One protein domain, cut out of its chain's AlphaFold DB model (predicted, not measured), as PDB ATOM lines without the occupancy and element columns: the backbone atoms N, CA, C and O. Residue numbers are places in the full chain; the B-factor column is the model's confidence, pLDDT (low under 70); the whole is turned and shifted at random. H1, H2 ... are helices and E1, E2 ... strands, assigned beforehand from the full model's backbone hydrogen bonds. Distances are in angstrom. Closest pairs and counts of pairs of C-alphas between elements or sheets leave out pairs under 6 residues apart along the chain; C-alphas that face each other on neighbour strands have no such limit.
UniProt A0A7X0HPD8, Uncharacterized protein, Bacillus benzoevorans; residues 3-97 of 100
ATOM      1  N   TYR A   3      75.451 160.946 133.632       97.12
ATOM      2  CA  TYR A   3      76.491 160.069 134.156       97.12
ATOM      3  C   TYR A   3      76.068 158.616 133.962       97.12
ATOM      4  O   TYR A   3      74.995 158.236 134.411       97.12
ATOM      5  N   GLU A   4      76.901 157.826 133.291       97.50
ATOM      6  CA  GLU A   4      76.703 156.383 133.164       97.50
ATOM      7  C   GLU A   4      77.504 155.666 134.252       97.50
ATOM      8  O   GLU A   4      78.719 155.852 134.368       97.50
ATOM      9  N   TYR A   5      76.802 154.873 135.052       95.12
ATOM     10  CA  TYR A   5      77.347 153.975 136.057       95.12
ATOM     11  C   TYR A   5      77.153 152.537 135.587       95.12
ATOM     12  O   TYR A   5      76.094 152.211 135.063       95.12
ATOM     13  N   ASP A   6      78.176 151.709 135.809       94.31
ATOM     14  CA  ASP A   6      78.225 150.302 135.405       94.31
ATOM     15  C   ASP A   6      77.969 150.081 133.902       94.31
ATOM     16  O   ASP A   6      76.842 150.060 133.430       94.31
ATOM     17  N   PHE A   7      79.035 149.879 133.124       94.44
ATOM     18  CA  PHE A   7      78.916 149.644 131.678       94.44
ATOM     19  C   PHE A   7      78.346 148.262 131.306       94.44
ATOM     20  O   PHE A   7      78.197 147.987 130.116       94.44
ATOM     21  N   GLY A   8      78.082 147.381 132.276       95.25
ATOM     22  CA  GLY A   8      77.311 146.159 132.052       95.25
ATOM     23  C   GLY A   8      75.815 146.455 131.971       95.25
ATOM     24  O   GLY A   8      75.178 146.137 130.967       95.25
ATOM     25  N   ASP A   9      75.290 147.115 133.003       95.69
ATOM     26  CA  ASP A   9      73.862 147.411 133.166       95.69
ATOM     27  C   ASP A   9      73.426 148.766 132.570       95.69
ATOM     28  O   ASP A   9      72.236 148.996 132.338       95.69
ATOM     29  N   SER A  10      74.378 149.661 132.300       96.31
ATOM     30  CA  SER A  10      74.200 151.011 131.750       96.31
ATOM     31  C   SER A  10      73.187 151.864 132.525       96.31
ATOM     32  O   SER A  10      72.204 152.374 131.977       96.31
ATOM     33  N   TRP A  11      73.444 152.080 133.818       97.00
ATOM     34  CA  TRP A  11      72.641 152.981 134.643       97.00
ATOM     35  C   TRP A  11      72.946 154.444 134.323       97.00
ATOM     36  O   TRP A  11      74.033 154.949 134.595       97.00
ATOM     37  N   TYR A  12      71.961 155.161 133.785       96.38
ATOM     38  CA  TYR A  12      72.097 156.582 133.475       96.38
ATOM     39  C   TYR A  12      71.496 157.463 134.575       96.38
ATOM     40  O   TYR A  12      70.290 157.461 134.812       96.38
ATOM     41  N   HIS A  13      72.337 158.282 135.204       96.25
ATOM     42  CA  HIS A  13      71.953 159.286 136.189       96.25
ATOM     43  C   HIS A  13      71.993 160.686 135.575       96.25
ATOM     44  O   HIS A  13      73.046 161.163 135.136       96.25
ATOM     45  N   GLU A  14      70.859 161.384 135.575       97.69
ATOM     46  CA  GLU A  14      70.820 162.800 135.223       97.69
ATOM     47  C   GLU A  14      71.233 163.657 136.427       97.69
ATOM     48  O   GLU A  14      70.654 163.587 137.506       97.69
ATOM     49  N   ILE A  15      72.262 164.481 136.234       97.31
ATOM     50  CA  ILE A  15      72.794 165.400 137.237       97.31
ATOM     51  C   ILE A  15      72.503 166.829 136.786       97.31
ATOM     52  O   ILE A  15      73.048 167.308 135.780       97.31
ATOM     53  N   ILE A  16      71.662 167.509 137.559       97.75
ATOM     54  CA  ILE A  16      71.239 168.892 137.349       97.75
ATOM     55  C   ILE A  16      71.750 169.724 138.526       97.75
ATOM     56  O   ILE A  16      71.583 169.352 139.683       97.75
ATOM     57  N   VAL A  17      72.396 170.853 138.231       96.25
ATOM     58  CA  VAL A  17      72.731 171.844 139.260       96.25
ATOM     59  C   VAL A  17      71.539 172.780 139.383       96.25
ATOM     60  O   VAL A  17      71.299 173.584 138.485       96.25
ATOM     61  N   GLU A  18      70.789 172.646 140.471       95.75
ATOM     62  CA  GLU A  18      69.576 173.439 140.707       95.75
ATOM     63  C   GLU A  18      69.892 174.825 141.278       95.75
ATOM     64  O   GLU A  18      69.292 175.815 140.867       95.75
ATOM     65  N   ASP A  19      70.863 174.909 142.193       93.38
ATOM     66  CA  ASP A  19      71.272 176.157 142.840       93.38
ATOM     67  C   ASP A  19      72.755 176.118 143.253       93.38
ATOM     68  O   ASP A  19      73.372 175.054 143.381       93.38
ATOM     69  N   LYS A  20      73.343 177.295 143.481       91.31
ATOM     70  CA  LYS A  20      74.688 177.470 144.030       91.31
ATOM     71  C   LYS A  20      74.620 178.330 145.285       91.31
ATOM     72  O   LYS A  20      74.589 179.557 145.223       91.31
ATOM     73  N   VAL A  21      74.715 177.672 146.433       85.69
ATOM     74  CA  VAL A  21      74.658 178.328 147.741       85.69
ATOM     75  C   VAL A  21      76.063 178.481 148.325       85.69
ATOM     76  O   VAL A  21      76.888 177.571 148.253       85.69
ATOM     77  N   ILE A  22      76.342 179.639 148.927       83.62
ATOM     78  CA  ILE A  22      77.554 179.845 149.726       83.62
ATOM     79  C   ILE A  22      77.265 179.348 151.138       83.62
ATOM     80  O   ILE A  22      76.456 179.937 151.855       83.62
ATOM     81  N   CYS A  23      77.930 178.271 151.548       77.75
ATOM     82  CA  CYS A  23      77.830 177.801 152.919       77.75
ATOM     83  C   CYS A  23      78.749 178.636 153.819       77.75
ATOM     84  O   CYS A  23      79.968 178.610 153.671       77.75
ATOM     85  N   THR A  24      78.160 179.412 154.728       77.69
ATOM     86  CA  THR A  24      78.888 180.255 155.693       77.69
ATOM     87  C   THR A  24      79.152 179.550 157.026       77.69
ATOM     88  O   THR A  24      79.815 180.112 157.895       77.69
ATOM     89  N   GLN A  25      78.634 178.332 157.192       79.94
ATOM     90  CA  GLN A  25      78.825 177.486 158.366       79.94
ATOM     91  C   GLN A  25      79.741 176.311 158.016       79.94
ATOM     92  O   GLN A  25      79.661 175.767 156.918       79.94
ATOM     93  N   GLU A  26      80.577 175.885 158.962       80.56
ATOM     94  CA  GLU A  26      81.317 174.628 158.831       80.56
ATOM     95  C   GLU A  26      80.350 173.451 159.011       80.56
ATOM     96  O   GLU A  26      80.085 172.998 160.123       80.56
ATOM     97  N   ILE A  27      79.786 172.979 157.900       83.31
ATOM     98  CA  ILE A  27      79.000 171.745 157.847       83.31
ATOM     99  C   ILE A  27      79.779 170.666 157.100       83.31
ATOM    100  O   ILE A  27      80.453 170.936 156.106       83.31
ATOM    101  N   HIS A  28      79.666 169.425 157.568       85.19
ATOM    102  CA  HIS A  28      80.194 168.278 156.841       85.19
ATOM    103  C   HIS A  28      79.343 168.039 155.593       85.19
ATOM    104  O   HIS A  28      78.134 167.856 155.702       85.19
ATOM    105  N   VAL A  29      79.971 168.006 154.423       88.62
ATOM    106  CA  VAL A  29      79.338 167.685 153.137       88.62
ATOM    107  C   VAL A  29      79.899 166.362 152.606       88.62
ATOM    108  O   VAL A  29      80.963 165.957 153.057       88.62
ATOM    109  N   PRO A  30      79.220 165.659 151.684       92.25
ATOM    110  CA  PRO A  30      77.861 165.906 151.196       92.25
ATOM    111  C   PRO A  30      76.782 165.563 152.238       92.25
ATOM    112  O   PRO A  30      76.996 164.752 153.138       92.25
ATOM    113  N   ILE A  31      75.600 166.168 152.088       92.81
ATOM    114  CA  ILE A  31      74.388 165.846 152.856       92.81
ATOM    115  C   ILE A  31      73.263 165.579 151.856       92.81
ATOM    116  O   ILE A  31      73.005 166.394 150.974       92.81
ATOM    117  N   CYS A  32      72.570 164.457 152.017       95.56
ATOM    118  CA  CYS A  32      71.321 164.174 151.325       95.56
ATOM    119  C   CYS A  32      70.198 164.989 151.981       95.56
ATOM    120  O   CYS A  32      69.900 164.823 153.172       95.56
ATOM    121  N   LEU A  33      69.608 165.898 151.203       95.19
ATOM    122  CA  LEU A  33      68.491 166.741 151.630       95.19
ATOM    123  C   LEU A  33      67.155 166.019 151.460       95.19
ATOM    124  O   LEU A  33      66.311 166.088 152.357       95.19
ATOM    125  N   ASP A  34      67.003 165.287 150.361       96.88
ATOM    126  CA  ASP A  34      65.786 164.563 150.019       96.88
ATOM    127  C   ASP A  34      66.070 163.371 149.093       96.88
ATOM    128  O   ASP A  34      67.205 163.192 148.638       96.88
ATOM    129  N   GLY A  35      65.046 162.558 148.856       96.62
ATOM    130  CA  GLY A  35      65.054 161.444 147.918       96.62
ATOM    131  C   GLY A  35      63.843 160.537 148.106       96.62
ATOM    132  O   GLY A  35      63.073 160.671 149.056       96.62
ATOM    133  N   GLU A  36      63.689 159.594 147.190       97.31
ATOM    134  CA  GLU A  36      62.581 158.650 147.193       97.31
ATOM    135  C   GLU A  36      63.021 157.307 146.627       97.31
ATOM    136  O   GLU A  36      63.959 157.241 145.829       97.31
ATOM    137  N   ARG A  37      62.283 156.266 147.030       96.94
ATOM    138  CA  ARG A  37      62.434 154.886 146.569       96.94
ATOM    139  C   ARG A  37      63.811 154.290 146.876       96.94
ATOM    140  O   ARG A  37      64.763 154.959 147.281       96.94
ATOM    141  N   ASN A  38      63.888 152.978 146.740       95.75
ATOM    142  CA  ASN A  38      65.127 152.241 146.898       95.75
ATOM    143  C   ASN A  38      65.875 152.187 145.562       95.75
ATOM    144  O   ASN A  38      65.264 152.234 144.491       95.75
ATOM    145  N   ARG A  39      67.205 152.067 145.618       94.19
ATOM    146  CA  ARG A  39      67.989 151.830 144.400       94.19
ATOM    147  C   ARG A  39      67.669 150.438 143.827       94.19
ATOM    148  O   ARG A  39      67.358 149.536 144.612       94.19
ATOM    149  N   PRO A  40      67.801 150.232 142.506       95.81
ATOM    150  CA  PRO A  40      67.847 148.888 141.937       95.81
ATOM    151  C   PRO A  40      68.953 148.052 142.610       95.81
ATOM    152  O   PRO A  40      69.987 148.634 142.967       95.81
ATOM    153  N   PRO A  41      68.766 146.734 142.813       95.81
ATOM    154  CA  PRO A  41      69.862 145.836 143.181       95.81
ATOM    155  C   PRO A  41      71.021 145.918 142.169       95.81
ATOM    156  O   PRO A  41      70.782 146.185 140.993       95.81
ATOM    157  N   GLU A  42      72.264 145.727 142.615       94.56
ATOM    158  CA  GLU A  42      73.424 145.650 141.713       94.56
ATOM    159  C   GLU A  42      73.291 144.412 140.812       94.56
ATOM    160  O   GLU A  42      72.717 143.403 141.228       94.56
ATOM    161  N   ASP A  43      73.815 144.485 139.586       94.94
ATOM    162  CA  ASP A  43      73.790 143.398 138.594       94.94
ATOM    163  C   ASP A  43      72.375 142.877 138.244       94.94
ATOM    164  O   ASP A  43      72.207 141.730 137.816       94.94
ATOM    165  N   VAL A  44      71.328 143.689 138.438       96.25
ATOM    166  CA  VAL A  44      69.937 143.297 138.138       96.25
ATOM    167  C   VAL A  44      69.644 143.278 136.632       96.25
ATOM    168  O   VAL A  44      68.608 142.758 136.228       96.25
ATOM    169  N   GLY A  45      70.542 143.800 135.790       96.62
ATOM    170  CA  GLY A  45      70.393 143.813 134.333       96.62
ATOM    171  C   GLY A  45      69.850 145.136 133.793       96.62
ATOM    172  O   GLY A  45      69.041 145.150 132.858       96.62
ATOM    173  N   GLY A  46      70.252 146.251 134.403       97.12
ATOM    174  CA  GLY A  46      69.845 147.591 133.988       97.12
ATOM    175  C   GLY A  46      68.349 147.857 134.178       97.12
ATOM    176  O   GLY A  46      67.653 147.169 134.927       97.12
ATOM    177  N   THR A  47      67.826 148.872 133.483       97.00
ATOM    178  CA  THR A  47      66.419 149.294 133.626       97.00
ATOM    179  C   THR A  47      65.432 148.164 133.331       97.00
ATOM    180  O   THR A  47      64.494 147.972 134.097       97.00
ATOM    181  N   GLY A  48      65.653 147.397 132.256       97.56
ATOM    182  CA  GLY A  48      64.767 146.288 131.885       97.56
ATOM    183  C   GLY A  48      64.792 145.156 132.912       97.56
ATOM    184  O   GLY A  48      63.741 144.687 133.335       97.56
ATOM    185  N   GLY A  49      65.983 144.787 133.394       97.69
ATOM    186  CA  GLY A  49      66.113 143.791 134.454       97.69
ATOM    187  C   GLY A  49      65.457 144.230 135.765       97.69
ATOM    188  O   GLY A  49      64.804 143.429 136.432       97.69
ATOM    189  N   TYR A  50      65.528 145.520 136.106       97.88
ATOM    190  CA  TYR A  50      64.821 146.049 137.272       97.88
ATOM    191  C   TYR A  50      63.292 146.055 137.103       97.88
ATOM    192  O   TYR A  50      62.575 145.779 138.064       97.88
ATOM    193  N   GLU A  51      62.769 146.324 135.905       98.19
ATOM    194  CA  GLU A  51      61.331 146.210 135.616       98.19
ATOM    195  C   GLU A  51      60.829 144.768 135.790       98.19
ATOM    196  O   GLU A  51      59.817 144.543 136.464       98.19
ATOM    197  N   ASP A  52      61.566 143.790 135.255       98.19
ATOM    198  CA  ASP A  52      61.261 142.365 135.418       98.19
ATOM    199  C   ASP A  52      61.337 141.946 136.892       98.19
ATOM    200  O   ASP A  52      60.414 141.315 137.414       98.19
ATOM    201  N   PHE A  53      62.382 142.382 137.600       98.06
ATOM    202  CA  PHE A  53      62.535 142.179 139.038       98.06
ATOM    203  C   PHE A  53      61.317 142.696 139.819       98.06
ATOM    204  O   PHE A  53      60.729 141.946 140.603       98.06
ATOM    205  N   LEU A  54      60.884 143.943 139.582       97.94
ATOM    206  CA  LEU A  54      59.707 144.531 140.236       97.94
ATOM    207  C   LEU A  54      58.420 143.753 139.933       97.94
ATOM    208  O   LEU A  54      57.581 143.587 140.820       97.94
ATOM    209  N   SER A  55      58.265 143.261 138.702       98.19
ATOM    210  CA  SER A  55      57.133 142.423 138.299       98.19
ATOM    211  C   SER A  55      57.095 141.102 139.079       98.19
ATOM    212  O   SER A  55      56.037 140.704 139.579       98.19
ATOM    213  N   ILE A  56      58.250 140.450 139.252       98.06
ATOM    214  CA  ILE A  56      58.378 139.202 140.013       98.06
ATOM    215  C   ILE A  56      58.050 139.440 141.490       98.06
ATOM    216  O   ILE A  56      57.143 138.800 142.025       98.06
ATOM    217  N   ILE A  57      58.720 140.395 142.143       96.50
ATOM    218  CA  ILE A  57      58.529 140.646 143.583       96.50
ATOM    219  C   ILE A  57      57.186 141.323 143.908       96.50
ATOM    220  O   ILE A  57      56.769 141.363 145.065       96.50
ATOM    221  N   GLY A  58      56.489 141.853 142.903       96.56
ATOM    222  CA  GLY A  58      55.120 142.353 143.025       96.56
ATOM    223  C   GLY A  58      54.061 141.246 143.054       96.56
ATOM    224  O   GLY A  58      52.909 141.513 143.403       96.56
ATOM    225  N   ASN A  59      54.429 140.004 142.719       97.50
ATOM    226  CA  ASN A  59      53.518 138.869 142.613       97.50
ATOM    227  C   ASN A  59      53.990 137.682 143.481       97.50
ATOM    228  O   ASN A  59      54.734 136.832 142.993       97.50
ATOM    229  N   PRO A  60      53.512 137.555 144.736       96.25
ATOM    230  CA  PRO A  60      53.854 136.439 145.629       96.25
ATOM    231  C   PRO A  60      53.508 135.037 145.107       96.25
ATOM    232  O   PRO A  60      53.950 134.046 145.677       96.25
ATOM    233  N   GLN A  61      52.684 134.927 144.062       97.56
ATOM    234  CA  GLN A  61      52.349 133.661 143.410       97.56
ATOM    235  C   GLN A  61      53.305 133.309 142.261       97.56
ATOM    236  O   GLN A  61      53.180 132.228 141.683       97.56
ATOM    237  N   ASN A  62      54.230 134.202 141.896       97.62
ATOM    238  CA  ASN A  62      55.277 133.898 140.932       97.62
ATOM    239  C   ASN A  62      56.216 132.831 141.518       97.62
ATOM    240  O   ASN A  62      56.612 132.909 142.677       97.62
ATOM    241  N   ILE A  63      56.574 131.832 140.710       97.69
ATOM    242  CA  ILE A  63      57.476 130.751 141.118       97.69
ATOM    243  C   ILE A  63      58.879 131.258 141.479       97.69
ATOM    244  O   ILE A  63      59.530 130.663 142.330       97.69
ATOM    245  N   GLU A  64      59.309 132.370 140.882       98.00
ATOM    246  CA  GLU A  64      60.617 132.989 141.126       98.00
ATOM    247  C   GLU A  64      60.599 133.965 142.318       98.00
ATOM    248  O   GLU A  64      61.653 134.420 142.744       98.00
ATOM    249  N   TYR A  65      59.429 134.258 142.909       97.12
ATOM    250  CA  TYR A  65      59.257 135.295 143.938       97.12
ATOM    251  C   TYR A  65      60.265 135.206 145.092       97.12
ATOM    252  O   TYR A  65      60.928 136.194 145.406       97.12
ATOM    253  N   GLU A  66      60.365 134.034 145.729       96.12
ATOM    254  CA  GLU A  66      61.220 133.843 146.907       96.12
ATOM    255  C   GLU A  66      62.705 133.932 146.534       96.12
ATOM    256  O   GLU A  66      63.453 134.668 147.173       96.12
ATOM    257  N   GLU A  67      63.127 133.257 145.458       96.38
ATOM    258  CA  GLU A  67      64.526 133.267 145.005       96.38
ATOM    259  C   GLU A  67      64.981 134.679 144.612       96.38
ATOM    260  O   GLU A  67      66.064 135.125 144.999       96.38
ATOM    261  N   THR A  68      64.135 135.416 143.888       96.50
ATOM    262  CA  THR A  68      64.411 136.792 143.473       96.50
ATOM    263  C   THR A  68      64.509 137.742 144.670       96.50
ATOM    264  O   THR A  68      65.400 138.594 144.707       96.50
ATOM    265  N   LEU A  69      63.637 137.593 145.676       94.88
ATOM    266  CA  LEU A  69      63.721 138.378 146.909       94.88
ATOM    267  C   LEU A  69      64.993 138.063 147.691       94.88
ATOM    268  O   LEU A  69      65.737 138.992 147.999       94.88
ATOM    269  N   GLU A  70      65.272 136.786 147.966       94.62
ATOM    270  CA  GLU A  70      66.471 136.350 148.694       94.62
ATOM    271  C   GLU A  70      67.762 136.831 148.018       94.62
ATOM    272  O   GLU A  70      68.720 137.230 148.687       94.62
ATOM    273  N   TRP A  71      67.798 136.835 146.682       95.69
ATOM    274  CA  TRP A  71      68.921 137.385 145.933       95.69
ATOM    275  C   TRP A  71      69.115 138.883 146.218       95.69
ATOM    276  O   TRP A  71      70.231 139.289 146.557       95.69
ATOM    277  N   ALA A  72      68.041 139.678 146.181       95.44
ATOM    278  CA  ALA A  72      68.093 141.118 146.444       95.44
ATOM    279  C   ALA A  72      68.389 141.472 147.913       95.44
ATOM    280  O   ALA A  72      68.894 142.560 148.200       95.44
ATOM    281  N   GLU A  73      68.134 140.576 148.871       92.94
ATOM    282  CA  GLU A  73      68.464 140.818 150.284       92.94
ATOM    283  C   GLU A  73      69.980 140.919 150.541       92.94
ATOM    284  O   GLU A  73      70.405 141.526 151.532       92.94
ATOM    285  N   LYS A  74      70.823 140.403 149.637       90.50
ATOM    286  CA  LYS A  74      72.290 140.564 149.712       90.50
ATOM    287  C   LYS A  74      72.700 142.038 149.667       90.50
ATOM    288  O   LYS A  74      73.629 142.441 150.368       90.50
ATOM    289  N   ASP A  75      71.940 142.844 148.935       89.75
ATOM    290  CA  ASP A  75      72.190 144.269 148.727       89.75
ATOM    291  C   ASP A  75      71.662 145.157 149.853       89.75
ATOM    292  O   ASP A  75      72.173 146.251 150.113       89.75
ATOM    293  N   THR A  76      70.642 144.690 150.565       90.12
ATOM    294  CA  THR A  76      70.003 145.433 151.657       90.12
ATOM    295  C   THR A  76      70.621 145.131 153.026       90.12
ATOM    296  O   THR A  76      70.199 145.723 154.030       90.12
ATOM    297  N   GLY A  77      71.609 144.228 153.073       86.88
ATOM    298  CA  GLY A  77      72.216 143.726 154.303       86.88
ATOM    299  C   GLY A  77      71.320 142.732 155.047       86.88
ATOM    300  O   GLY A  77      71.308 142.739 156.278       86.88
ATOM    301  N   GLY A  78      70.549 141.922 154.317       88.56
ATOM    302  CA  GLY A  78      69.653 140.895 154.858       88.56
ATOM    303  C   GLY A  78      68.263 141.400 155.254       88.56
ATOM    304  O   GLY A  78      67.559 140.732 156.007       88.56
ATOM    305  N   ARG A  79      67.865 142.600 154.818       91.06
ATOM    306  CA  ARG A  79      66.492 143.097 155.006       91.06
ATOM    307  C   ARG A  79      65.661 142.762 153.776       91.06
ATOM    308  O   ARG A  79      66.148 142.953 152.668       91.06
ATOM    309  N   LYS A  80      64.386 142.423 153.948       92.19
ATOM    310  CA  LYS A  80      63.483 142.269 152.803       92.19
ATOM    311  C   LYS A  80      63.550 143.489 151.880       92.19
ATOM    312  O   LYS A  80      63.454 144.624 152.359       92.19
ATOM    313  N   PHE A  81      63.746 143.248 150.585       96.00
ATOM    314  CA  PHE A  81      63.765 144.320 149.599       96.00
ATOM    315  C   PHE A  81      62.385 144.984 149.534       96.00
ATOM    316  O   PHE A  81      61.365 144.318 149.361       96.00
ATOM    317  N   ASP A  82      62.373 146.304 149.680       95.62
ATOM    318  CA  ASP A  82      61.200 147.156 149.520       95.62
ATOM    319  C   ASP A  82      61.552 148.236 148.482       95.62
ATOM    320  O   ASP A  82      62.468 149.027 148.743       95.62
ATOM    321  N   PRO A  83      60.882 148.266 147.311       96.31
ATOM    322  CA  PRO A  83      61.122 149.267 146.271       96.31
ATOM    323  C   PRO A  83      60.906 150.705 146.735       96.31
ATOM    324  O   PRO A  83      61.488 151.622 146.164       96.31
ATOM    325  N   GLU A  84      60.091 150.917 147.769       97.44
ATOM    326  CA  GLU A  84      59.735 152.246 148.267       97.44
ATOM    327  C   GLU A  84      60.609 152.680 149.455       97.44
ATOM    328  O   GLU A  84      60.468 153.789 149.975       97.44
ATOM    329  N   TYR A  85      61.561 151.840 149.879       96.44
ATOM    330  CA  TYR A  85      62.425 152.148 151.012       96.44
ATOM    331  C   TYR A  85      63.364 153.320 150.720       96.44
ATOM    332  O   TYR A  85      64.305 153.210 149.939       96.44
ATOM    333  N   PHE A  86      63.190 154.405 151.472       96.56
ATOM    334  CA  PHE A  86      64.134 155.513 151.535       96.56
ATOM    335  C   PHE A  86      64.255 156.025 152.973       96.56
ATOM    336  O   PHE A  86      63.272 156.438 153.593       96.56
ATOM    337  N   TYR A  87      65.473 156.030 153.527       96.00
ATOM    338  CA  TYR A  87      65.710 156.517 154.888       96.00
ATOM    339  C   TYR A  87      66.897 157.479 154.970       96.00
ATOM    340  O   TYR A  87      68.042 157.111 155.242       96.00
ATOM    341  N   ARG A  88      66.592 158.773 154.813       97.12
ATOM    342  CA  ARG A  88      67.564 159.880 154.797       97.12
ATOM    343  C   ARG A  88      68.557 159.875 155.964       97.12
ATOM    344  O   ARG A  88      69.718 160.234 155.787       97.12
ATOM    345  N   ARG A  89      68.129 159.487 157.174       96.31
ATOM    346  CA  ARG A  89      69.025 159.450 158.350       96.31
ATOM    347  C   ARG A  89      70.127 158.405 158.201       96.31
ATOM    348  O   ARG A  89      71.267 158.686 158.556       96.31
ATOM    349  N   GLU A  90      69.802 157.229 157.673       94.94
ATOM    350  CA  GLU A  90      70.795 156.188 157.403       94.94
ATOM    351  C   GLU A  90      71.766 156.631 156.306       94.94
ATOM    352  O   GLU A  90      72.978 156.509 156.485       94.94
ATOM    353  N   ILE A  91      71.249 157.225 155.226       95.56
ATOM    354  CA  ILE A  91      72.065 157.772 154.134       95.56
ATOM    355  C   ILE A  91      73.051 158.808 154.680       95.56
ATOM    356  O   ILE A  91      74.260 158.653 154.521       95.56
ATOM    357  N   ASN A  92      72.568 159.811 155.415       96.25
ATOM    358  CA  ASN A  92      73.430 160.846 155.986       96.25
ATOM    359  C   ASN A  92      74.417 160.295 157.024       96.25
ATOM    360  O   ASN A  92      75.547 160.774 157.101       96.25
ATOM    361  N   SER A  93      74.056 159.247 157.772       95.19
ATOM    362  CA  SER A  93      75.003 158.566 158.662       95.19
ATOM    363  C   SER A  93      76.139 157.868 157.906       95.19
ATOM    364  O   SER A  93      77.230 157.731 158.465       95.19
ATOM    365  N   ARG A  94      75.901 157.399 156.674       93.75
ATOM    366  CA  ARG A  94      76.940 156.842 155.794       93.75
ATOM    367  C   ARG A  94      77.769 157.959 155.154       93.75
ATOM    368  O   ARG A  94      78.993 157.876 155.191       93.75
ATOM    369  N   LEU A  95      77.129 159.023 154.659       94.62
ATOM    370  CA  LEU A  95      77.811 160.176 154.050       94.62
ATOM    371  C   LEU A  95      78.747 160.899 155.028       94.62
ATOM    372  O   LEU A  95      79.838 161.291 154.636       94.62
ATOM    373  N   ALA A  96      78.396 160.973 156.313       93.25
ATOM    374  CA  ALA A  96      79.260 161.539 157.356       93.25
ATOM    375  C   ALA A  96      80.600 160.796 157.548       93.25
ATOM    376  O   ALA A  96      81.470 161.269 158.274       93.25
ATOM    377  N   LYS A  97      80.763 159.606 156.953       92.50
ATOM    378  CA  LYS A  97      82.008 158.820 156.988       92.50
ATOM    379  C   LYS A  97      82.854 158.997 155.726       92.50
ATOM    380  O   LYS A  97      83.991 158.524 155.696       92.50
TER     381      LYS A  97
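Overview. This is residues 3 to 97 of the 100 residues of an uncharacterized protein of Bacillus benzoevorans (UniProt A0A7X0HPD8). This is a loose, open and elongated structure: H1 and H2 meet near their ends as a V at one end, and the bare loop of residues 16 to 27 sticks out at the other. Between these ends, the small hairpin of E1 and E2 lies on one side and H3 on the other, the hairpin apart from H3, and a long unnamed stretch, residues 15 to 45, runs from the hairpin out through the bare loop and back to H1. The printed part has 95 residues, with two named strands and three named helices in the order E1, E2, H1, H2, H3; the strands form one antiparallel sheet of order E1 - E2. The class is mostly helix, though under half of the printed residues, 39 of 95, are in named elements. The whole is loose, with a radius of gyration of the C-alphas of 16.6 A, and it spans 56 by 26 by 19 A.

Arrangement. Start at the first printed residue, where E1, residues 3 to 5, forms a hairpin with E2, residues 11 to 14, over a tight link of 5 residues. They are antiparallel neighbours, with 155 degrees between their directions. Look at N 3 and O 13, 2.8 A apart, and N 11 and O 5, 2.9 A apart; both pairs are within hydrogen-bond range. The C-alphas of Glu 4 and Tyr 12 face each other at 4.6 A. A long link of 31 residues then leads to H1, residues 46 to 57. The closest C-alphas of E2 and H1 are those of Trp 11 and Gly 46, 6.1 A apart, while the two centres are 16.7 A apart. H1 touches H2, residues 65 to 76, with 6 pairs of C-alphas within 8 A. Their closest C-alphas are those of Ile 57 and Tyr 65, 5.4 A apart. Residues 53 to 57 of H1 alone touch H2, and residues 65 to 69 of H2 alone touch H1. The two helices run opposite ways at a steep tilt of 56 degrees. H3, residues 88 to 95, touches no helix, and it is apart from E1 and from E2. H1 and H3 have each O i to N i+4 pair within hydrogen-bond range, and H2 has 5 of 8.

Along the chain. Find C-alpha 3 at (76.491, 160.069, 134.156); from there E1 runs 6.4 A to C-alpha 5. E2 begins at C-alpha 11 and covers 10.0 A to C-alpha 14. At (69.845, 147.591, 133.988) you find C-alpha 46, where H1 begins; it measures 16.4 A to C-alpha 57. H2 measures 16.7 A from C-alpha 65 to C-alpha 76. H3 begins at C-alpha 88 and ends 10.3 A away at C-alpha 95, at (77.811, 160.176, 154.050).

Size, cuts and confidence. The two C-alphas farthest apart are those of Thr 24 and Ile 63, at 55.9 A, while those of Tyr 3 and Lys 97, the first and last printed, are 23.5 A apart. Without residues 16 to 27, which stand free, the remaining 83 residues span 47 by 27 by 18 A. The links from E2 to H1 and from H2 to H3, of 31 and 11 residues, are long; that from H1 to H2, of 7 residues, is short. The printed part has no cut. In this model the mean pLDDT of the printed part is 94.3, and no printed residue is under 70.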